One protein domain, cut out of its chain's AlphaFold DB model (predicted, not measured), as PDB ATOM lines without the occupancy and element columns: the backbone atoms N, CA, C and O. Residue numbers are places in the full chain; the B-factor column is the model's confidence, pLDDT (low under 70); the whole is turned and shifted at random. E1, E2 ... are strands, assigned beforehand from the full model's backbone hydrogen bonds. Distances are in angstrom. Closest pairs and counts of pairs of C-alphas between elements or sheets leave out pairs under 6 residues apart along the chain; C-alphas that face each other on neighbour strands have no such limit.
ATOM      1  N   PHE A  13     207.192 184.573 336.016       94.06
ATOM      2  CA  PHE A  13     207.030 185.298 334.762       94.06
ATOM      3  C   PHE A  13     208.040 186.427 334.656       94.06
ATOM      4  O   PHE A  13     208.357 187.070 335.652       94.06
ATOM      5  N   SER A  14     208.508 186.718 333.449       95.50
ATOM      6  CA  SER A  14     209.412 187.835 333.223       95.50
ATOM      7  C   SER A  14     209.073 188.636 331.977       95.50
ATOM      8  O   SER A  14     208.369 188.187 331.066       95.50
ATOM      9  N   TYR A  15     209.571 189.863 331.963       96.69
ATOM     10  CA  TYR A  15     209.574 190.733 330.803       96.69
ATOM     11  C   TYR A  15     210.765 191.681 330.898       96.69
ATOM     12  O   TYR A  15     211.012 192.253 331.956       96.69
ATOM     13  N   SER A  16     211.471 191.866 329.789       96.62
ATOM     14  CA  SER A  16     212.631 192.752 329.710       96.62
ATOM     15  C   SER A  16     212.386 193.785 328.625       96.62
ATOM     16  O   SER A  16     212.009 193.442 327.502       96.62
ATOM     17  N   THR A  17     212.589 195.057 328.944       97.12
ATOM     18  CA  THR A  17     212.494 196.138 327.963       97.12
ATOM     19  C   THR A  17     213.350 197.315 328.385       97.12
ATOM     20  O   THR A  17     213.502 197.585 329.572       97.12
ATOM     21  N   GLN A  18     213.914 198.023 327.408       97.00
ATOM     22  CA  GLN A  18     214.705 199.233 327.642       97.00
ATOM     23  C   GLN A  18     215.820 199.059 328.692       97.00
ATOM     24  O   GLN A  18     216.164 200.009 329.383       97.00
ATOM     25  N   GLY A  19     216.406 197.865 328.808       95.62
ATOM     26  CA  GLY A  19     217.462 197.581 329.787       95.62
ATOM     27  C   GLY A  19     216.972 197.301 331.210       95.62
ATOM     28  O   GLY A  19     217.802 197.036 332.064       95.62
ATOM     29  N   VAL A  20     215.658 197.307 331.456       98.06
ATOM     30  CA  VAL A  20     215.039 196.993 332.750       98.06
ATOM     31  C   VAL A  20     214.397 195.610 332.693       98.06
ATOM     32  O   VAL A  20     213.655 195.300 331.753       98.06
ATOM     33  N   ASP A  21     214.646 194.801 333.720       97.56
ATOM     34  CA  ASP A  21     214.089 193.457 333.851       97.56
ATOM     35  C   ASP A  21     213.010 193.423 334.931       97.56
ATOM     36  O   ASP A  21     213.232 193.838 336.067       97.56
ATOM     37  N   PHE A  22     211.847 192.882 334.585       98.06
ATOM     38  CA  PHE A  22     210.723 192.680 335.488       98.06
ATOM     39  C   PHE A  22     210.520 191.185 335.688       98.06
ATOM     40  O   PHE A  22     210.354 190.453 334.713       98.06
ATOM     41  N   THR A  23     210.497 190.731 336.938       96.69
ATOM     42  CA  THR A  23     210.245 189.328 337.286       96.69
ATOM     43  C   THR A  23     209.131 189.243 338.313       96.69
ATOM     44  O   THR A  23     209.255 189.779 339.407       96.69
ATOM     45  N   TYR A  24     208.047 188.567 337.965       96.38
ATOM     46  CA  TYR A  24     206.980 188.197 338.881       96.38
ATOM     47  C   TYR A  24     207.221 186.779 339.388       96.38
ATOM     48  O   TYR A  24     207.463 185.881 338.579       96.38
ATOM     49  N   HIS A  25     207.051 186.565 340.688       94.38
ATOM     50  CA  HIS A  25     207.068 185.242 341.304       94.38
ATOM     51  C   HIS A  25     205.883 185.099 342.259       94.38
ATOM     52  O   HIS A  25     205.753 185.873 343.207       94.38
ATOM     53  N   GLY A  26     205.011 184.116 342.035       93.19
ATOM     54  CA  GLY A  26     204.019 183.753 343.052       93.19
ATOM     55  C   GLY A  26     204.719 183.180 344.287       93.19
ATOM     56  O   GLY A  26     205.624 182.372 344.142       93.19
ATOM     57  N   VAL A  27     204.319 183.576 345.492       92.31
ATOM     58  CA  VAL A  27     204.909 183.059 346.742       92.31
ATOM     59  C   VAL A  27     203.963 182.070 347.410       92.31
ATOM     60  O   VAL A  27     204.378 180.988 347.812       92.31
ATOM     61  N   ASP A  28     202.688 182.442 347.509       91.25
ATOM     62  CA  ASP A  28     201.617 181.611 348.048       91.25
ATOM     63  C   ASP A  28     200.276 181.945 347.352       91.25
ATOM     64  O   ASP A  28     200.253 182.368 346.192       91.25
ATOM     65  N   ALA A  29     199.141 181.671 348.002       91.44
ATOM     66  CA  ALA A  29     197.813 181.881 347.427       91.44
ATOM     67  C   ALA A  29     197.421 183.364 347.295       91.44
ATOM     68  O   ALA A  29     196.566 183.683 346.468       91.44
ATOM     69  N   ASN A  30     198.017 184.265 348.070       94.38
ATOM     70  CA  ASN A  30     197.667 185.685 348.098       94.38
ATOM     71  C   ASN A  30     198.886 186.618 348.097       94.38
ATOM     72  O   ASN A  30     198.710 187.827 347.982       94.38
ATOM     73  N   THR A  31     200.097 186.073 348.121       95.31
ATOM     74  CA  THR A  31     201.354 186.818 348.096       95.31
ATOM     75  C   THR A  31     202.133 186.528 346.824       95.31
ATOM     76  O   THR A  31     202.318 185.373 346.428       95.31
ATOM     77  N   PHE A  32     202.664 187.574 346.202       96.38
ATOM     78  CA  PHE A  32     203.632 187.465 345.116       96.38
ATOM     79  C   PHE A  32     204.732 188.512 345.267       96.38
ATOM     80  O   PHE A  32     204.593 189.489 346.007       96.38
ATOM     81  N   THR A  33     205.829 188.320 344.546       97.31
ATOM     82  CA  THR A  33     206.867 189.333 344.415       97.31
ATOM     83  C   THR A  33     206.935 189.883 343.001       97.31
ATOM     84  O   THR A  33     206.651 189.189 342.023       97.31
ATOM     85  N   LEU A  34     207.317 191.152 342.902       98.06
ATOM     86  CA  LEU A  34     207.815 191.760 341.677       98.06
ATOM     87  C   LEU A  34     209.259 192.176 341.945       98.06
ATOM     88  O   LEU A  34     209.514 192.950 342.862       98.06
ATOM     89  N   ARG A  35     210.201 191.701 341.143       98.06
ATOM     90  CA  ARG A  35     211.572 192.200 341.121       98.06
ATOM     91  C   ARG A  35     211.759 193.087 339.899       98.06
ATOM     92  O   ARG A  35     211.417 192.670 338.795       98.06
ATOM     93  N   ILE A  36     212.294 194.284 340.099       98.25
ATOM     94  CA  ILE A  36     212.686 195.213 339.040       98.25
ATOM     95  C   ILE A  36     214.198 195.380 339.130       98.25
ATOM     96  O   ILE A  36     214.704 195.850 340.149       98.25
ATOM     97  N   GLN A  37     214.915 194.990 338.084       98.25
ATOM     98  CA  GLN A  37     216.372 195.079 338.035       98.25
ATOM     99  C   GLN A  37     216.824 196.059 336.956       98.25
ATOM    100  O   GLN A  37     216.120 196.262 335.966       98.25
ATOM    101  N   ASN A  38     218.009 196.641 337.155       97.69
ATOM    102  CA  ASN A  38     218.661 197.565 336.221       97.69
ATOM    103  C   ASN A  38     217.859 198.857 335.960       97.69
ATOM    104  O   ASN A  38     217.980 199.473 334.906       97.69
ATOM    105  N   ALA A  39     217.020 199.288 336.912       96.81
ATOM    106  CA  ALA A  39     216.160 200.454 336.715       96.81
ATOM    107  C   ALA A  39     216.931 201.788 336.635       96.81
ATOM    108  O   ALA A  39     216.440 202.713 335.995       96.81
ATOM    109  N   LEU A  40     218.122 201.902 337.244       97.19
ATOM    110  CA  LEU A  40     218.983 203.087 337.077       97.19
ATOM    111  C   LEU A  40     219.722 203.083 335.734       97.19
ATOM    112  O   LEU A  40     220.142 204.136 335.266       97.19
ATOM    113  N   ASP A  41     219.850 201.909 335.118       96.50
ATOM    114  CA  ASP A  41     220.490 201.706 333.818       96.50
ATOM    115  C   ASP A  41     219.456 201.644 332.678       96.50
ATOM    116  O   ASP A  41     219.750 201.174 331.573       96.50
ATOM    117  N   ALA A  42     218.231 202.119 332.937       97.19
ATOM    118  CA  ALA A  42     217.177 202.190 331.941       97.19
ATOM    119  C   ALA A  42     217.635 203.004 330.719       97.19
ATOM    120  O   ALA A  42     218.324 204.020 330.810       97.19
ATOM    121  N   THR A  43     217.219 202.559 329.542       97.56
ATOM    122  CA  THR A  43     217.551 203.170 328.252       97.56
ATOM    123  C   THR A  43     216.292 203.710 327.574       97.56
ATOM    124  O   THR A  43     215.195 203.681 328.134       97.56
ATOM    125  N   GLY A  44     216.443 204.247 326.360       96.50
ATOM    126  CA  GLY A  44     215.315 204.728 325.569       96.50
ATOM    127  C   GLY A  44     214.575 205.874 326.255       96.50
ATOM    128  O   GLY A  44     215.192 206.843 326.695       96.50
ATOM    129  N   ASN A  45     213.249 205.782 326.325       96.25
ATOM    130  CA  ASN A  45     212.417 206.838 326.897       96.25
ATOM    131  C   ASN A  45     212.324 206.792 328.432       96.25
ATOM    132  O   ASN A  45     211.835 207.753 329.023       96.25
ATOM    133  N   TRP A  46     212.841 205.742 329.076       97.12
ATOM    134  CA  TRP A  46     212.959 205.652 330.536       97.12
ATOM    135  C   TRP A  46     214.327 206.069 331.073       97.12
ATOM    136  O   TRP A  46     214.470 206.209 332.278       97.12
ATOM    137  N   ALA A  47     215.303 206.360 330.207       97.81
ATOM    138  CA  ALA A  47     216.615 206.863 330.620       97.81
ATOM    139  C   ALA A  47     216.601 208.053 331.612       97.81
ATOM    140  O   ALA A  47     217.464 208.095 332.486       97.81
ATOM    141  N   PRO A  48     215.670 209.030 331.540       97.12
ATOM    142  CA  PRO A  48     215.619 210.122 332.519       97.12
ATOM    143  C   PRO A  48     214.874 209.766 333.819       97.12
ATOM    144  O   PRO A  48     214.711 210.635 334.678       97.12
ATOM    145  N   ALA A  49     214.349 208.548 333.957       97.69
ATOM    146  CA  ALA A  49     213.629 208.130 335.149       97.69
ATOM    147  C   ALA A  49     214.541 208.115 336.372       97.69
ATOM    148  O   ALA A  49     215.677 207.657 336.334       97.69
ATOM    149  N   THR A  50     214.007 208.601 337.485       97.31
ATOM    150  CA  THR A  50     214.706 208.581 338.780       97.31
ATOM    151  C   THR A  50     213.873 207.920 339.860       97.31
ATOM    152  O   THR A  50     214.422 207.507 340.880       97.31
ATOM    153  N   HIS A  51     212.561 207.804 339.640       97.00
ATOM    154  CA  HIS A  51     211.619 207.240 340.590       97.00
ATOM    155  C   HIS A  51     210.604 206.316 339.895       97.00
ATOM    156  O   HIS A  51     210.472 206.298 338.667       97.00
ATOM    157  N   LEU A  52     209.897 205.528 340.697       97.06
ATOM    158  CA  LEU A  52     208.756 204.705 340.330       97.06
ATOM    159  C   LEU A  52     207.527 205.251 341.064       97.06
ATOM    160  O   LEU A  52     207.482 205.220 342.294       97.06
ATOM    161  N   GLY A  53     206.541 205.733 340.310       96.19
ATOM    162  CA  GLY A  53     205.326 206.321 340.882       96.19
ATOM    163  C   GLY A  53     204.192 205.313 341.034       96.19
ATOM    164  O   GLY A  53     203.533 205.257 342.067       96.19
ATOM    165  N   TYR A  54     203.981 204.470 340.017       96.81
ATOM    166  CA  TYR A  54     202.805 203.600 339.965       96.81
ATOM    167  C   TYR A  54     203.145 202.176 339.546       96.81
ATOM    168  O   TYR A  54     203.906 201.958 338.597       96.81
ATOM    169  N   LEU A  55     202.487 201.213 340.191       97.75
ATOM    170  CA  LEU A  55     202.458 199.809 339.796       97.75
ATOM    171  C   LEU A  55     201.015 199.344 339.627       97.75
ATOM    172  O   LEU A  55     200.129 199.708 340.393       97.75
ATOM    173  N   GLY A  56     200.770 198.515 338.622       96.56
ATOM    174  CA  GLY A  56     199.461 197.941 338.366       96.56
ATOM    175  C   GLY A  56     199.571 196.494 337.947       96.56
ATOM    176  O   GLY A  56     200.466 196.135 337.184       96.56
ATOM    177  N   PHE A  57     198.637 195.671 338.407       95.88
ATOM    178  CA  PHE A  57     198.597 194.262 338.039       95.88
ATOM    179  C   PHE A  57     197.191 193.847 337.627       95.88
ATOM    180  O   PHE A  57     196.207 194.202 338.280       95.88
ATOM    181  N   LYS A  58     197.102 193.070 336.547       93.38
ATOM    182  CA  LYS A  58     195.866 192.424 336.085       93.38
ATOM    183  C   LYS A  58     196.095 190.947 335.816       93.38
ATOM    184  O   LYS A  58     197.231 190.502 335.676       93.38
ATOM    185  N   GLY A  59     195.002 190.198 335.692       91.88
ATOM    186  CA  GLY A  59     195.084 188.768 335.394       91.88
ATOM    187  C   GLY A  59     195.628 187.950 336.567       91.88
ATOM    188  O   GLY A  59     196.175 186.875 336.350       91.88
ATOM    189  N   LEU A  60     195.463 188.452 337.799       91.44
ATOM    190  CA  LEU A  60     195.859 187.761 339.032       91.44
ATOM    191  C   LEU A  60     194.856 186.672 339.463       91.44
ATOM    192  O   LEU A  60     195.038 186.031 340.490       91.44
ATOM    193  N   GLY A  61     193.794 186.454 338.684       88.44
ATOM    194  CA  GLY A  61     192.681 185.580 339.045       88.44
ATOM    195  C   GLY A  61     191.517 186.362 339.650       88.44
ATOM    196  O   GLY A  61     191.328 187.542 339.355       88.44
ATOM    197  N   ASN A  62     190.706 185.687 340.468       87.56
ATOM    198  CA  ASN A  62     189.529 186.295 341.078       87.56
ATOM    199  C   ASN A  62     189.917 187.167 342.282       87.56
ATOM    200  O   ASN A  62     190.395 186.656 343.293       87.56
ATOM    201  N   LEU A  63     189.644 188.470 342.182       90.00
ATOM    202  CA  LEU A  63     189.902 189.464 343.228       90.00
ATOM    203  C   LEU A  63     188.614 190.011 343.872       90.00
ATOM    204  O   LEU A  63     188.638 191.073 344.485       90.00
ATOM    205  N   SER A  64     187.473 189.323 343.740       87.75
ATOM    206  CA  SER A  64     186.170 189.828 344.208       87.75
ATOM    207  C   SER A  64     186.076 190.058 345.720       87.75
ATOM    208  O   SER A  64     185.206 190.795 346.174       87.75
ATOM    209  N   THR A  65     186.946 189.424 346.501       90.12
ATOM    210  CA  THR A  65     187.002 189.517 347.968       90.12
ATOM    211  C   THR A  65     188.185 190.347 348.470       90.12
ATOM    212  O   THR A  65     188.449 190.365 349.673       90.12
ATOM    213  N   LEU A  66     188.905 191.022 347.568       92.38
ATOM    214  CA  LEU A  66     190.049 191.864 347.899       92.38
ATOM    215  C   LEU A  66     189.592 193.092 348.694       92.38
ATOM    216  O   LEU A  66     188.777 193.891 348.237       92.38
ATOM    217  N   THR A  67     190.147 193.244 349.888       93.62
ATOM    218  CA  THR A  67     189.843 194.329 350.834       93.62
ATOM    219  C   THR A  67     190.982 195.334 350.965       93.62
ATOM    220  O   THR A  67     190.752 196.473 351.362       93.62
ATOM    221  N   GLY A  68     192.200 194.941 350.600       93.88
ATOM    222  CA  GLY A  68     193.379 195.790 350.664       93.88
ATOM    223  C   GLY A  68     194.596 195.105 350.063       93.88
ATOM    224  O   GLY A  68     194.542 193.935 349.690       93.88
ATOM    225  N   VAL A  69     195.699 195.838 349.986       96.94
ATOM    226  CA  VAL A  69     196.997 195.314 349.555       96.94
ATOM    227  C   VAL A  69     198.062 195.867 350.491       96.94
ATOM    228  O   VAL A  69     198.052 197.061 350.791       96.94
ATOM    229  N   GLN A  70     198.969 195.011 350.949       97.12
ATOM    230  CA  GLN A  70     200.179 195.424 351.653       97.12
ATOM    231  C   GLN A  70     201.377 195.297 350.724       97.12
ATOM    232  O   GLN A  70     201.503 194.327 349.981       97.12
ATOM    233  N   VAL A  71     202.261 196.289 350.777       97.50
ATOM    234  CA  VAL A  71     203.465 196.337 349.950       97.50
ATOM    235  C   VAL A  71     204.665 196.531 350.858       97.50
ATOM    236  O   VAL A  71     204.728 197.492 351.622       97.50
ATOM    237  N   THR A  72     205.631 195.631 350.741       95.88
ATOM    238  CA  THR A  72     206.963 195.780 351.329       95.88
ATOM    239  C   THR A  72     207.981 195.864 350.204       95.88
ATOM    240  O   THR A  72     207.888 195.114 349.237       95.88
ATOM    241  N   VAL A  73     208.955 196.765 350.320       95.75
ATOM    242  CA  VAL A  73     210.010 196.953 349.315       95.75
ATOM    243  C   VAL A  73     211.368 196.698 349.955       95.75
ATOM    244  O   VAL A  73     211.634 197.183 351.054       95.75
ATOM    245  N   ASN A  74     212.219 195.942 349.267       94.44
ATOM    246  CA  ASN A  74     213.609 195.702 349.631       94.44
ATOM    247  C   ASN A  74     214.541 196.137 348.477       94.44
ATOM    248  O   ASN A  74     214.287 195.730 347.344       94.44
ATOM    249  N   PRO A  75     215.617 196.903 348.736       91.06
ATOM    250  CA  PRO A  75     215.955 197.530 350.014       91.06
ATOM    251  C   PRO A  75     214.864 198.498 350.480       91.06
ATOM    252  O   PRO A  75     214.173 199.112 349.667       91.06
ATOM    253  N   ALA A  76     214.698 198.608 351.799       88.69
ATOM    254  CA  ALA A  76     213.751 199.561 352.361       88.69
ATOM    255  C   ALA A  76     214.187 200.989 351.973       88.69
ATOM    256  O   ALA A  76     215.362 201.330 352.152       88.69
ATOM    257  N   PRO A  77     213.280 201.824 351.438       85.94
ATOM    258  CA  PRO A  77     213.610 203.197 351.087       85.94
ATOM    259  C   PRO A  77     214.008 203.993 352.336       85.94
ATOM    260  O   PRO A  77     213.496 203.767 353.431       85.94
ATOM    261  N   ALA A  78     214.926 204.948 352.169       79.88
ATOM    262  CA  ALA A  78     215.390 205.799 353.268       79.88
ATOM    263  C   ALA A  78     214.280 206.716 353.823       79.88
ATOM    264  O   ALA A  78     214.341 207.142 354.975       79.88
ATOM    265  N   SER A  79     213.275 207.023 353.003       79.50
ATOM    266  CA  SER A  79     212.067 207.753 353.377       79.50
ATOM    267  C   SER A  79     210.897 206.796 353.607       79.50
ATOM    268  O   SER A  79     210.808 205.726 353.005       79.50
ATOM    269  N   SER A  80     209.958 207.198 354.467       84.56
ATOM    270  CA  SER A  80     208.700 206.476 354.648       84.56
ATOM    271  C   SER A  80     207.834 206.634 353.399       84.56
ATOM    272  O   SER A  80     207.171 207.656 353.224       84.56
ATOM    273  N   ILE A  81     207.849 205.625 352.533       91.06
ATOM    274  CA  ILE A  81     206.965 205.547 351.371       91.06
ATOM    275  C   ILE A  81     205.691 204.826 351.780       91.06
ATOM    276  O   ILE A  81     205.739 203.795 352.452       91.06
ATOM    277  N   GLN A  82     204.548 205.384 351.406       93.06
ATOM    278  CA  GLN A  82     203.251 204.740 351.556       93.06
ATOM    279  C   GLN A  82     202.770 204.270 350.191       93.06
ATOM    280  O   GLN A  82     202.821 205.024 349.225       93.06
ATOM    281  N   TRP A  83     202.296 203.029 350.126       95.12
ATOM    282  CA  TRP A  83     201.666 202.477 348.933       95.12
ATOM    283  C   TRP A  83     200.157 202.510 349.113       95.12
ATOM    284  O   TRP A  83     199.603 201.756 349.915       95.12
ATOM    285  N   LEU A  84     199.489 203.397 348.381       95.62
ATOM    286  CA  LEU A  84     198.040 203.481 348.380       95.62
ATOM    287  C   LEU A  84     197.474 202.502 347.354       95.62
ATOM    288  O   LEU A  84     197.733 202.604 346.156       95.62
ATOM    289  N   TYR A  85     196.664 201.566 347.834       94.88
ATOM    290  CA  TYR A  85     195.928 200.644 346.984       94.88
ATOM    291  C   TYR A  85     194.628 201.271 346.467       94.88
ATOM    292  O   TYR A  85     193.833 201.819 347.230       94.88
ATOM    293  N   THR A  86     194.386 201.116 345.168       93.94
ATOM    294  CA  THR A  86     193.116 201.404 344.500       93.94
ATOM    295  C   THR A  86     192.660 200.180 343.708       93.94
ATOM    296  O   THR A  86     193.424 199.619 342.921       93.94
ATOM    297  N   ALA A  87     191.393 199.793 343.874       92.12
ATOM    298  CA  ALA A  87     190.744 198.785 343.036       92.12
ATOM    299  C   ALA A  87     190.536 199.354 341.621       92.12
ATOM    300  O   ALA A  87     189.594 200.114 341.368       92.12
ATOM    301  N   GLY A  88     191.451 199.056 340.703       92.06
ATOM    302  CA  GLY A  88     191.524 199.764 339.435       92.06
ATOM    303  C   GLY A  88     192.866 199.626 338.733       92.06
ATOM    304  O   GLY A  88     193.728 198.854 339.142       92.06
ATOM    305  N   GLU A  89     193.041 200.407 337.669       91.88
ATOM    306  CA  GLU A  89     194.197 200.302 336.780       91.88
ATOM    307  C   GLU A  89     195.103 201.527 336.850       91.88
ATOM    308  O   GLU A  89     194.638 202.655 337.018       91.88
ATOM    309  N   VAL A  90     196.394 201.310 336.584       92.69
ATOM    310  CA  VAL A  90     197.298 202.400 336.203       92.69
ATOM    311  C   VAL A  90     196.914 202.899 334.809       92.69
ATOM    312  O   VAL A  90     196.747 202.113 333.863       92.69
ATOM    313  N   THR A  91     196.798 204.218 334.695       89.31
ATOM    314  CA  THR A  91     196.589 204.972 333.456       89.31
ATOM    315  C   THR A  91     197.712 205.998 333.277       89.31
ATOM    316  O   THR A  91     198.563 206.145 334.150       89.31
ATOM    317  N   GLY A  92     197.703 206.758 332.176       82.12
ATOM    318  CA  GLY A  92     198.641 207.877 331.997       82.12
ATOM    319  C   GLY A  92     198.511 208.988 333.054       82.12
ATOM    320  O   GLY A  92     199.411 209.809 333.175       82.12
ATOM    321  N   ASN A  93     197.423 208.990 333.835       85.81
ATOM    322  CA  ASN A  93     197.151 209.960 334.899       85.81
ATOM    323  C   ASN A  93     197.239 209.334 336.309       85.81
ATOM    324  O   ASN A  93     196.639 209.861 337.241       85.81
ATOM    325  N   GLY A  94     197.926 208.196 336.460       90.69
ATOM    326  CA  GLY A  94     198.040 207.474 337.731       90.69
ATOM    327  C   GLY A  94     196.930 206.443 337.949       90.69
ATOM    328  O   GLY A  94     196.347 205.925 336.983       90.69
ATOM    329  N   CYS A  95     196.661 206.116 339.216       93.88
ATOM    330  CA  CYS A  95     195.658 205.124 339.592       93.88
ATOM    331  C   CYS A  95     194.231 205.607 339.338       93.88
ATOM    332  O   CYS A  95     193.788 206.620 339.872       93.88
ATOM    333  N   ASN A  96     193.485 204.838 338.547       90.88
ATOM    334  CA  ASN A  96     192.084 205.098 338.255       90.88
ATOM    335  C   ASN A  96     191.212 203.974 338.819       90.88
ATOM    336  O   ASN A  96     191.333 202.820 338.401       90.88
ATOM    337  N   ALA A  97     190.318 204.330 339.743       86.69
ATOM    338  CA  ALA A  97     189.328 203.418 340.290       86.69
ATOM    339  C   ALA A  97     188.326 203.011 339.200       86.69
ATOM    340  O   ALA A  97     187.461 203.786 338.794       86.69
ATOM    341  N   ASN A  98     188.422 201.764 338.744       74.75
ATOM    342  CA  ASN A  98     187.449 201.180 337.834       74.75
ATOM    343  C   ASN A  98     186.970 199.848 338.411       74.75
ATOM    344  O   ASN A  98     187.701 198.853 338.390       74.75
ATOM    345  N   ALA A  99     185.729 199.856 338.907       57.59
ATOM    346  CA  ALA A  99     185.130 198.810 339.740       57.59
ATOM    347  C   ALA A  99     185.097 197.403 339.106       57.59
ATOM    348  O   ALA A  99     184.894 196.426 339.818       57.59
ATOM    349  N   ASN A 100     185.331 197.274 337.794       65.00
ATOM    350  CA  ASN A 100     185.168 196.016 337.052       65.00
ATOM    351  C   ASN A 100     186.463 195.456 336.441       65.00
ATOM    352  O   ASN A 100     186.420 194.542 335.622       65.00
ATOM    353  N   SER A 101     187.621 196.006 336.795       74.06
ATOM    354  CA  SER A 101     188.885 195.699 336.109       74.06
ATOM    355  C   SER A 101     189.607 194.437 336.609       74.06
ATOM    356  O   SER A 101     190.568 194.018 335.962       74.06
ATOM    357  N   GLN A 102     189.163 193.837 337.730       86.88
ATOM    358  CA  GLN A 102     189.865 192.746 338.442       86.88
ATOM    359  C   GLN A 102     191.373 193.006 338.515       86.88
ATOM    360  O   GLN A 102     192.209 192.175 338.151       86.88
ATOM    361  N   SER A 103     191.702 194.230 338.913       92.06
ATOM    362  CA  SER A 103     193.056 194.741 338.895       92.06
ATOM    363  C   SER A 103     193.358 195.520 340.152       92.06
ATOM    364  O   SER A 103     192.456 196.037 340.819       92.06
ATOM    365  N   ILE A 104     194.642 195.565 340.466       95.00
ATOM    366  CA  ILE A 104     195.167 196.364 341.556       95.00
ATOM    367  C   ILE A 104     195.997 197.492 340.965       95.00
ATOM    368  O   ILE A 104     196.758 197.282 340.015       95.00
ATOM    369  N   CYS A 105     195.862 198.672 341.555       95.88
ATOM    370  CA  CYS A 105     196.721 199.810 341.302       95.88
ATOM    371  C   CYS A 105     197.337 200.267 342.616       95.88
ATOM    372  O   CYS A 105     196.643 200.363 343.628       95.88
ATOM    373  N   LEU A 106     198.639 200.509 342.591       97.38
ATOM    374  CA  LEU A 106     199.454 200.893 343.726       97.38
ATOM    375  C   LEU A 106     200.128 202.222 343.380       97.38
ATOM    376  O   LEU A 106     200.848 202.309 342.385       97.38
ATOM    377  N   ASP A 107     199.863 203.234 344.195       96.50
ATOM    378  CA  ASP A 107     200.412 204.587 344.081       96.50
ATOM    379  C   ASP A 107     201.420 204.817 345.213       96.50
ATOM    380  O   ASP A 107     201.080 204.649 346.387       96.50
ATOM    381  N   ALA A 108     202.664 205.141 344.865       95.75
ATOM    382  CA  ALA A 108     203.709 205.458 345.825       95.75
ATOM    383  C   ALA A 108     203.638 206.936 346.221       95.75
ATOM    384  O   ALA A 108     203.781 207.828 345.393       95.75
ATOM    385  N   THR A 109     203.479 207.215 347.512       93.19
ATOM    386  CA  THR A 109     203.514 208.582 348.042       93.19
ATOM    387  C   THR A 109     204.552 208.699 349.166       93.19
ATOM    388  O   THR A 109     204.340 208.139 350.248       93.19
ATOM    389  N   PRO A 110     205.660 209.443 348.961       93.75
ATOM    390  CA  PRO A 110     206.146 209.953 347.668       93.75
ATOM    391  C   PRO A 110     206.590 208.813 346.729       93.75
ATOM    392  O   PRO A 110     206.753 207.681 347.183       93.75
ATOM    393  N   ASP A 111     206.836 209.123 345.453       95.31
ATOM    394  CA  ASP A 111     207.386 208.174 344.482       95.31
ATOM    395  C   ASP A 111     208.669 207.501 345.000       95.31
ATOM    396  O   ASP A 111     209.493 208.108 345.691       95.31
ATOM    397  N   LEU A 112     208.853 206.230 344.644       96.56
ATOM    398  CA  LEU A 112     209.970 205.408 345.104       96.56
ATOM    399  C   LEU A 112     211.242 205.697 344.303       96.56
ATOM    400  O   LEU A 112     211.235 205.454 343.100       96.56
ATOM    401  N   PRO A 113     212.355 206.123 344.932       96.44
ATOM    402  CA  PRO A 113     213.635 206.247 344.241       96.44
ATOM    403  C   PRO A 113     214.057 204.926 343.597       96.44
ATOM    404  O   PRO A 113     213.965 203.861 344.215       96.44
ATOM    405  N   LEU A 114     214.537 204.992 342.358       96.06
ATOM    406  CA  LEU A 114     214.996 203.804 341.650       96.06
ATOM    407  C   LEU A 114     216.283 203.247 342.260       96.06
ATOM    408  O   LEU A 114     217.132 203.965 342.787       96.06
ATOM    409  N   SER A 115     216.438 201.936 342.128       96.00
ATOM    410  CA  SER A 115     217.699 201.237 342.340       96.00
ATOM    411  C   SER A 115     217.838 200.134 341.292       96.00
ATOM    412  O   SER A 115     216.864 199.771 340.633       96.00
ATOM    413  N   ASN A 116     219.039 199.580 341.141       96.12
ATOM    414  CA  ASN A 116     219.257 198.473 340.210       96.12
ATOM    415  C   ASN A 116     218.703 197.129 340.692       96.12
ATOM    416  O   ASN A 116     218.767 196.159 339.940       96.12
ATOM    417  N   ASP A 117     218.148 197.064 341.902       96.88
ATOM    418  CA  ASP A 117     217.477 195.873 342.406       96.88
ATOM    419  C   ASP A 117     216.392 196.253 343.419       96.88
ATOM    420  O   ASP A 117     216.667 196.497 344.594       96.88
ATOM    421  N   LEU A 118     215.151 196.329 342.945       97.44
ATOM    422  CA  LEU A 118     213.968 196.554 343.767       97.44
ATOM    423  C   LEU A 118     213.167 195.259 343.850       97.44
ATOM    424  O   LEU A 118     212.704 194.751 342.832       97.44
ATOM    425  N   LEU A 119     212.953 194.752 345.059       97.69
ATOM    426  CA  LEU A 119     212.099 193.602 345.325       97.69
ATOM    427  C   LEU A 119     210.861 194.043 346.101       97.69
ATOM    428  O   LEU A 119     210.932 194.368 347.285       97.69
ATOM    429  N   PHE A 120     209.720 194.008 345.431       98.19
ATOM    430  CA  PHE A 120     208.407 194.216 346.018       98.19
ATOM    431  C   PHE A 120     207.867 192.876 346.489       98.19
ATOM    432  O   PHE A 120     207.839 191.923 345.717       98.19
ATOM    433  N   THR A 121     207.403 192.813 347.729       97.75
ATOM    434  CA  THR A 121     206.537 191.744 348.229       97.75
ATOM    435  C   THR A 121     205.151 192.332 348.405       97.75
ATOM    436  O   THR A 121     204.986 193.315 349.130       97.75
ATOM    437  N   ILE A 122     204.181 191.767 347.695       98.06
ATOM    438  CA  ILE A 122     202.815 192.269 347.616       98.06
ATOM    439  C   ILE A 122     201.899 191.192 348.183       98.06
ATOM    440  O   ILE A 122     201.802 190.104 347.617       98.06
ATOM    441  N   ASP A 123     201.243 191.514 349.292       97.25
ATOM    442  CA  ASP A 123     200.264 190.657 349.956       97.25
ATOM    443  C   ASP A 123     198.853 191.202 349.708       97.25
ATOM    444  O   ASP A 123     198.534 192.359 350.008       97.25
ATOM    445  N   LEU A 124     198.013 190.367 349.107       96.31
ATOM    446  CA  LEU A 124     196.625 190.665 348.806       96.31
ATOM    447  C   LEU A 124     195.754 190.291 350.010       96.31
ATOM    448  O   LEU A 124     195.604 189.120 350.358       96.31
ATOM    449  N   LEU A 125     195.117 191.290 350.619       95.75
ATOM    450  CA  LEU A 125     194.295 191.098 351.808       95.75
ATOM    451  C   LEU A 125     192.854 190.764 351.430       95.75
ATOM    452  O   LEU A 125     192.154 191.565 350.809       95.75
ATOM    453  N   GLY A 126     192.357 189.620 351.875       91.88
ATOM    454  CA  GLY A 126     190.972 189.212 351.660       91.88
ATOM    455  C   GLY A 126     190.797 187.711 351.821       91.88
ATOM    456  O   GLY A 126     191.762 186.953 351.854       91.88
ATOM    457  N   ASN A 127     189.550 187.261 351.920       89.69
ATOM    458  CA  ASN A 127     189.254 185.843 352.114       89.69
ATOM    459  C   ASN A 127     189.082 185.131 350.770       89.69
ATOM    460  O   ASN A 127     188.314 185.585 349.926       89.69
ATOM    461  N   GLY A 128     189.738 183.984 350.584       85.62
ATOM    462  CA  GLY A 128     189.566 183.159 349.380       85.62
ATOM    463  C   GLY A 128     190.243 183.704 348.119       85.62
ATOM    464  O   GLY A 128     189.914 183.258 347.022       85.62
ATOM    465  N   ILE A 129     191.181 184.646 348.269       90.75
ATOM    466  CA  ILE A 129     192.083 185.049 347.188       90.75
ATOM    467  C   ILE A 129     192.968 183.853 346.831       90.75
ATOM    468  O   ILE A 129     193.491 183.172 347.713       90.75
ATOM    469  N   ASN A 130     193.095 183.577 345.534       89.62
ATOM    470  CA  ASN A 130     193.959 182.519 345.032       89.62
ATOM    471  C   ASN A 130     194.603 182.940 343.707       89.62
ATOM    472  O   ASN A 130     193.953 182.933 342.662       89.62
ATOM    473  N   ILE A 131     195.892 183.267 343.767       89.81
ATOM    474  CA  ILE A 131     196.731 183.632 342.620       89.81
ATOM    475  C   ILE A 131     197.565 182.448 342.097       89.81
ATOM    476  O   ILE A 131     198.366 182.601 341.178       89.81
ATOM    477  N   GLY A 132     197.384 181.242 342.645       83.69
ATOM    478  CA  GLY A 132     198.126 180.047 342.231       83.69
ATOM    479  C   GLY A 132     197.804 179.580 340.807       83.69
ATOM    480  O   GLY A 132     198.586 178.849 340.209       83.69
ATOM    481  N   SER A 133     196.673 180.015 340.241       81.50
ATOM    482  CA  SER A 133     196.261 179.711 338.863       81.50
ATOM    483  C   SER A 133     196.605 180.815 337.856       81.50
ATOM    484  O   SER A 133     196.071 180.820 336.745       81.50
ATOM    485  N   VAL A 134     197.431 181.790 338.237       86.75
ATOM    486  CA  VAL A 134     197.870 182.861 337.337       86.75
ATOM    487  C   VAL A 134     198.708 182.273 336.203       86.75
ATOM    488  O   VAL A 134     199.651 181.524 336.433       86.75
ATOM    489  N   THR A 135     198.353 182.616 334.964       86.62
ATOM    490  CA  THR A 135     199.010 182.098 333.745       86.62
ATOM    491  C   THR A 135     199.553 183.189 332.830       86.62
ATOM    492  O   THR A 135     200.387 182.903 331.975       86.62
ATOM    493  N   ALA A 136     199.080 184.425 332.982       88.12
ATOM    494  CA  ALA A 136     199.456 185.555 332.139       88.12
ATOM    495  C   ALA A 136     199.207 186.876 332.890       88.12
ATOM    496  O   ALA A 136     198.288 187.621 332.535       88.12
ATOM    497  N   PRO A 137     199.962 187.161 333.968       93.94
ATOM    498  CA  PRO A 137     199.788 188.403 334.702       93.94
ATOM    499  C   PRO A 137     200.204 189.581 333.815       93.94
ATOM    500  O   PRO A 137     201.237 189.542 333.144       93.94
ATOM    501  N   GLN A 138     199.395 190.637 333.806       95.06
ATOM    502  CA  GLN A 138     199.742 191.890 333.146       95.06
ATOM    503  C   GLN A 138     200.347 192.839 334.170       95.06
ATOM    504  O   GLN A 138     199.700 193.148 335.168       95.06
ATOM    505  N   LEU A 139     201.547 193.330 333.885       96.81
ATOM    506  CA  LEU A 139     202.214 194.373 334.646       96.81
ATOM    507  C   LEU A 139     202.013 195.721 333.959       96.81
ATOM    508  O   LEU A 139     202.243 195.866 332.753       96.81
ATOM    509  N   LYS A 140     201.644 196.721 334.752       96.62
ATOM    510  CA  LYS A 140     201.780 198.127 334.406       96.62
ATOM    511  C   LYS A 140     202.746 198.811 335.362       96.62
ATOM    512  O   LYS A 140     202.667 198.591 336.566       96.62
ATOM    513  N   ALA A 141     203.629 199.647 334.835       96.81
ATOM    514  CA  ALA A 141     204.585 200.403 335.636       96.81
ATOM    515  C   ALA A 141     204.795 201.789 335.031       96.81
ATOM    516  O   ALA A 141     204.953 201.922 333.816       96.81
ATOM    517  N   SER A 142     204.790 202.812 335.879       96.88
ATOM    518  CA  SER A 142     205.053 204.190 335.474       96.88
ATOM    519  C   SER A 142     206.268 204.719 336.217       96.88
ATOM    520  O   SER A 142     206.263 204.856 337.443       96.88
ATOM    521  N   PHE A 143     207.304 205.007 335.438       97.06
ATOM    522  CA  PHE A 143     208.498 205.688 335.897       97.06
ATOM    523  C   PHE A 143     208.274 207.191 335.918       97.06
ATOM    524  O   PHE A 143     207.559 207.740 335.075       97.06
ATOM    525  N   THR A 144     208.904 207.860 336.871       96.88
ATOM    526  CA  THR A 144     208.736 209.289 337.091       96.88
ATOM    527  C   THR A 144     210.073 209.992 337.277       96.88
ATOM    528  O   THR A 144     211.124 209.395 337.545       96.88
ATOM    529  N   VAL A 145     210.045 211.304 337.071       96.44
ATOM    530  CA  VAL A 145     211.170 212.204 337.305       96.44
ATOM    531  C   VAL A 145     210.680 213.437 338.045       96.44
ATOM    532  O   VAL A 145     209.545 213.879 337.844       96.44
ATOM    533  N   TRP A 146     211.521 213.982 338.919       95.25
ATOM    534  CA  TRP A 146     211.226 215.248 339.573       95.25
ATOM    535  C   TRP A 146     211.224 216.375 338.540       95.25
ATOM    536  O   TRP A 146     212.203 216.581 337.820       95.25
ATOM    537  N   GLN A 147     210.120 217.108 338.468       94.81
ATOM    538  CA  GLN A 147     210.009 218.319 337.677       94.81
ATOM    539  C   GLN A 147     209.923 219.508 338.625       94.81
ATOM    540  O   GLN A 147     208.999 219.604 339.429       94.81
ATOM    541  N   GLU A 148     210.878 220.427 338.496       95.19
ATOM    542  CA  GLU A 148     210.874 221.679 339.246       95.19
ATOM    543  C   GLU A 148     209.650 222.538 338.922       95.19
ATOM    544  O   GLU A 148     209.064 222.464 337.834       95.19
ATOM    545  N   ALA A 149     209.286 223.399 339.871       95.06
ATOM    546  CA  ALA A 149     208.180 224.321 339.687       95.06
ATOM    547  C   ALA A 149     208.444 225.249 338.492       95.06
ATOM    548  O   ALA A 149     209.522 225.820 338.326       95.06
ATOM    549  N   THR A 150     207.411 225.454 337.682       94.00
ATOM    550  CA  THR A 150     207.379 226.491 336.647       94.00
ATOM    551  C   THR A 150     206.339 227.541 337.023       94.00
ATOM    552  O   THR A 150     205.567 227.359 337.963       94.00
ATOM    553  N   ARG A 151     206.260 228.643 336.265       91.50
ATOM    554  CA  ARG A 151     205.297 229.732 336.523       91.50
ATOM    555  C   ARG A 151     203.851 229.241 336.730       91.50
ATOM    556  O   ARG A 151     203.130 229.835 337.521       91.50
ATOM    557  N   ASN A 152     203.445 228.179 336.028       93.44
ATOM    558  CA  ASN A 152     202.056 227.710 335.983       93.44
ATOM    559  C   ASN A 152     201.858 226.299 336.563       93.44
ATOM    560  O   ASN A 152     200.755 225.764 336.475       93.44
ATOM    561  N   LYS A 153     202.906 225.666 337.104       90.56
ATOM    562  CA  LYS A 153     202.838 224.285 337.592       90.56
ATOM    563  C   LYS A 153     203.755 224.103 338.806       90.56
ATOM    564  O   LYS A 153     204.929 224.458 338.696       90.56
ATOM    565  N   PRO A 154     203.255 223.572 339.937       93.19
ATOM    566  CA  PRO A 154     204.090 223.295 341.102       93.19
ATOM    567  C   PRO A 154     205.126 222.208 340.798       93.19
ATOM    568  O   PRO A 154     204.968 221.449 339.840       93.19
ATOM    569  N   ALA A 155     206.169 222.139 341.628       94.81
ATOM    570  CA  ALA A 155     207.137 221.056 341.551       94.81
ATOM    571  C   ALA A 155     206.455 219.735 341.921       94.81
ATOM    572  O   ALA A 155     205.724 219.670 342.914       94.81
ATOM    573  N   SER A 156     206.657 218.701 341.113       94.19
ATOM    574  CA  SER A 156     206.085 217.382 341.360       94.19
ATOM    575  C   SER A 156     206.855 216.309 340.609       94.19
ATOM    576  O   SER A 156     207.533 216.586 339.617       94.19
ATOM    577  N   PHE A 157     206.677 215.057 341.024       94.19
ATOM    578  CA  PHE A 157     206.979 213.943 340.143       94.19
ATOM    579  C   PHE A 157     206.020 213.950 338.953       94.19
ATOM    580  O   PHE A 157     204.835 214.279 339.076       94.19
ATOM    581  N   VAL A 158     206.560 213.663 337.775       93.88
ATOM    582  CA  VAL A 158     205.800 213.529 336.532       93.88
ATOM    583  C   VAL A 158     206.210 212.246 335.833       93.88
ATOM    584  O   VAL A 158     207.387 211.884 335.854       93.88
ATOM    585  N   GLY A 159     205.240 211.575 335.208       93.38
ATOM    586  CA  GLY A 159     205.502 210.415 334.362       93.38
ATOM    587  C   GLY A 159     206.544 210.738 333.294       93.38
ATOM    588  O   GLY A 159     206.489 211.800 332.670       93.38
ATOM    589  N   THR A 160     207.495 209.829 333.102       94.56
ATOM    590  CA  THR A 160     208.532 209.941 332.080       94.56
ATOM    591  C   THR A 160     208.608 208.675 331.236       94.56
ATOM    592  O   THR A 160     208.468 207.560 331.740       94.56
ATOM    593  N   GLY A 161     208.802 208.868 329.932       94.12
ATOM    594  CA  GLY A 161     208.666 207.818 328.928       94.12
ATOM    595  C   GLY A 161     207.260 207.224 328.851       94.12
ATOM    596  O   GLY A 161     206.279 207.829 329.288       94.12
ATOM    597  N   ASP A 162     207.166 206.039 328.254       94.56
ATOM    598  CA  ASP A 162     205.879 205.375 328.051       94.56
ATOM    599  C   ASP A 162     205.441 204.607 329.304       94.56
ATOM    600  O   ASP A 162     206.259 204.032 330.023       94.56
ATOM    601  N   LEU A 163     204.130 204.534 329.540       95.31
ATOM    602  CA  LEU A 163     203.564 203.627 330.538       95.31
ATOM    603  C   LEU A 163     203.817 202.176 330.104       95.31
ATOM    604  O   LEU A 163     203.289 201.742 329.076       95.31
ATOM    605  N   LEU A 164     204.559 201.399 330.903       96.06
ATOM    606  CA  LEU A 164     204.634 199.953 330.697       96.06
ATOM    607  C   LEU A 164     203.228 199.375 330.858       96.06
ATOM    608  O   LEU A 164     202.559 199.662 331.848       96.06
ATOM    609  N   ALA A 165     202.794 198.544 329.916       95.25
ATOM    610  CA  ALA A 165     201.561 197.776 330.026       95.25
ATOM    611  C   ALA A 165     201.700 196.465 329.251       95.25
ATOM    612  O   ALA A 165     201.311 196.385 328.089       95.25
ATOM    613  N   GLN A 166     202.286 195.447 329.881       96.12
ATOM    614  CA  GLN A 166     202.688 194.217 329.200       96.12
ATOM    615  C   GLN A 166     202.280 192.967 329.962       96.12
ATOM    616  O   GLN A 166     202.302 192.925 331.191       96.12
ATOM    617  N   THR A 167     201.914 191.935 329.210       95.50
ATOM    618  CA  THR A 167     201.712 190.589 329.746       95.50
ATOM    619  C   THR A 167     203.071 189.934 329.952       95.50
ATOM    620  O   THR A 167     203.862 189.850 329.013       95.50
ATOM    621  N   LEU A 168     203.343 189.474 331.171       94.19
ATOM    622  CA  LEU A 168     204.593 188.798 331.500       94.19
ATOM    623  C   LEU A 168     204.589 187.370 330.937       94.19
ATOM    624  O   LEU A 168     203.564 186.683 330.951       94.19
ATOM    625  N   ALA A 169     205.739 186.916 330.440       92.06
ATOM    626  CA  ALA A 169     205.886 185.597 329.832       92.06
ATOM    627  C   ALA A 169     206.391 184.576 330.855       92.06
ATOM    628  O   ALA A 169     207.256 184.894 331.663       92.06
ATOM    629  N   SER A 170     205.879 183.343 330.818       88.75
ATOM    630  CA  SER A 170     206.317 182.298 331.753       88.75
ATOM    631  C   SER A 170     207.790 181.939 331.538       88.75
ATOM    632  O   SER A 170     208.201 181.620 330.421       88.75
ATOM    633  N   THR A 171     208.577 181.919 332.614       80.69
ATOM    634  CA  THR A 171     210.002 181.550 332.558       80.69
ATOM    635  C   THR A 171     210.216 180.034 332.474       80.69
ATOM    636  O   THR A 171     211.261 179.584 332.005       80.69
TER     637      THR A 171
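Overview. This is residues 13 to 171 of the 202 residues of the protein "PEP-CTERM domain-containing protein" of Pelomonas sp. Root1444 (UniProt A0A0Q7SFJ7). Two strongly twisted sheets lie face to face as a sandwich, their strands crossed at 48 degrees: the five strands E1, E2, E3, E9 and E5 make one layer, and E4, E6, E7, E8, E10, E11 and E12 make the other. The hairpin of E10 and E11 reaches out past one end of the sandwich, and its tip, residues 149 to 154, stands free and sticks out. The printed part has 159 residues with twelve named strands, E1 to E12 in order along the chain, and no named helix; the class is all strand. The five-stranded sheet has the order E1 - E2 - E3 - E9 - E5, all antiparallel, while the other sheet is branched, with antiparallel neighbour pairs. The whole is compact, with a radius of gyration of the C-alphas of 15.2 A, yet elongated in outline, with spans of 50 by 31 by 27 A.

Along the chain. E1, residues 13 to 17, begins at C-alpha 13, at (207.030, 185.298, 334.762). E2 is residues 20 to 26 and E3 residues 31 to 37, 20.1 A and 19.9 A long from first to last C-alpha. E4, residues 51 to 58, spans 22.1 A, and E5, residues 66 to 74, spans 23.9 A. E6, residues 82 to 91, bends by 104 degrees at residue 88 and is followed by the short E7, residues 94 to 97. E8, residues 103 to 113, is the longest strand by residues and bends by 88 degrees at residue 110. E9, residues 117 to 126, is 28.9 A long, and E10, residues 138 to 147, is 28.7 A long and ends at C-alpha 147, at (210.009, 218.319, 337.677). E11 is residues 156 to 159, and E12, residues 164 to 167, ends at C-alpha 167, at (201.712, 190.589, 329.746).

Arrangement. E1, E2 and E3 form a meander, each strand the antiparallel neighbour of the one before. In the hairpin of E1 and E2, N 15 and O 22 are 2.9 A apart, within hydrogen-bond range; in that of E2 and E3, N 23 and O 35 are 2.8 A apart. E9 is antiparallel to E3, with N 34 and O 120 at 3.0 A, and to the edge strand E5, with N 72 and O 121 at 2.9 A. In the branched sheet, E8 lies on one side of E4, with N 106 and O 55 at 2.8 A, and E10 on the other side, with N 140 and O 56 at 2.8 A. E6 pairs with E8 over its residues 82 to 87, where N 84 and O 107 are 2.8 A apart, and with E7 over residues 88 to 91, where N 89 and O 96 are 3.0 A apart. E10 has three neighbours: E4 on one side, and on the other E12, with N 139 and O 166 at 2.8 A, and E11, with N 147 and O 156 at 2.9 A. Between the sheets, the closest C-alphas of E5 and E6 are those of Val 69 and Tyr 85, 6.0 A apart. Residues 13 to 14 of E1 also pair, antiparallel, with residues 169 to 170.

Size, cuts and confidence. The two C-alphas farthest apart are those of Ser 133 and Arg 151, at 50.9 A, while the first and last printed C-alphas are 5.3 A apart. The printed part has no cut. The links E3 to E4, of 13 residues, and E9 to E10, of 11, are long. The mean pLDDT of the printed part is 93.1, and residues 99 to 100 are under 70.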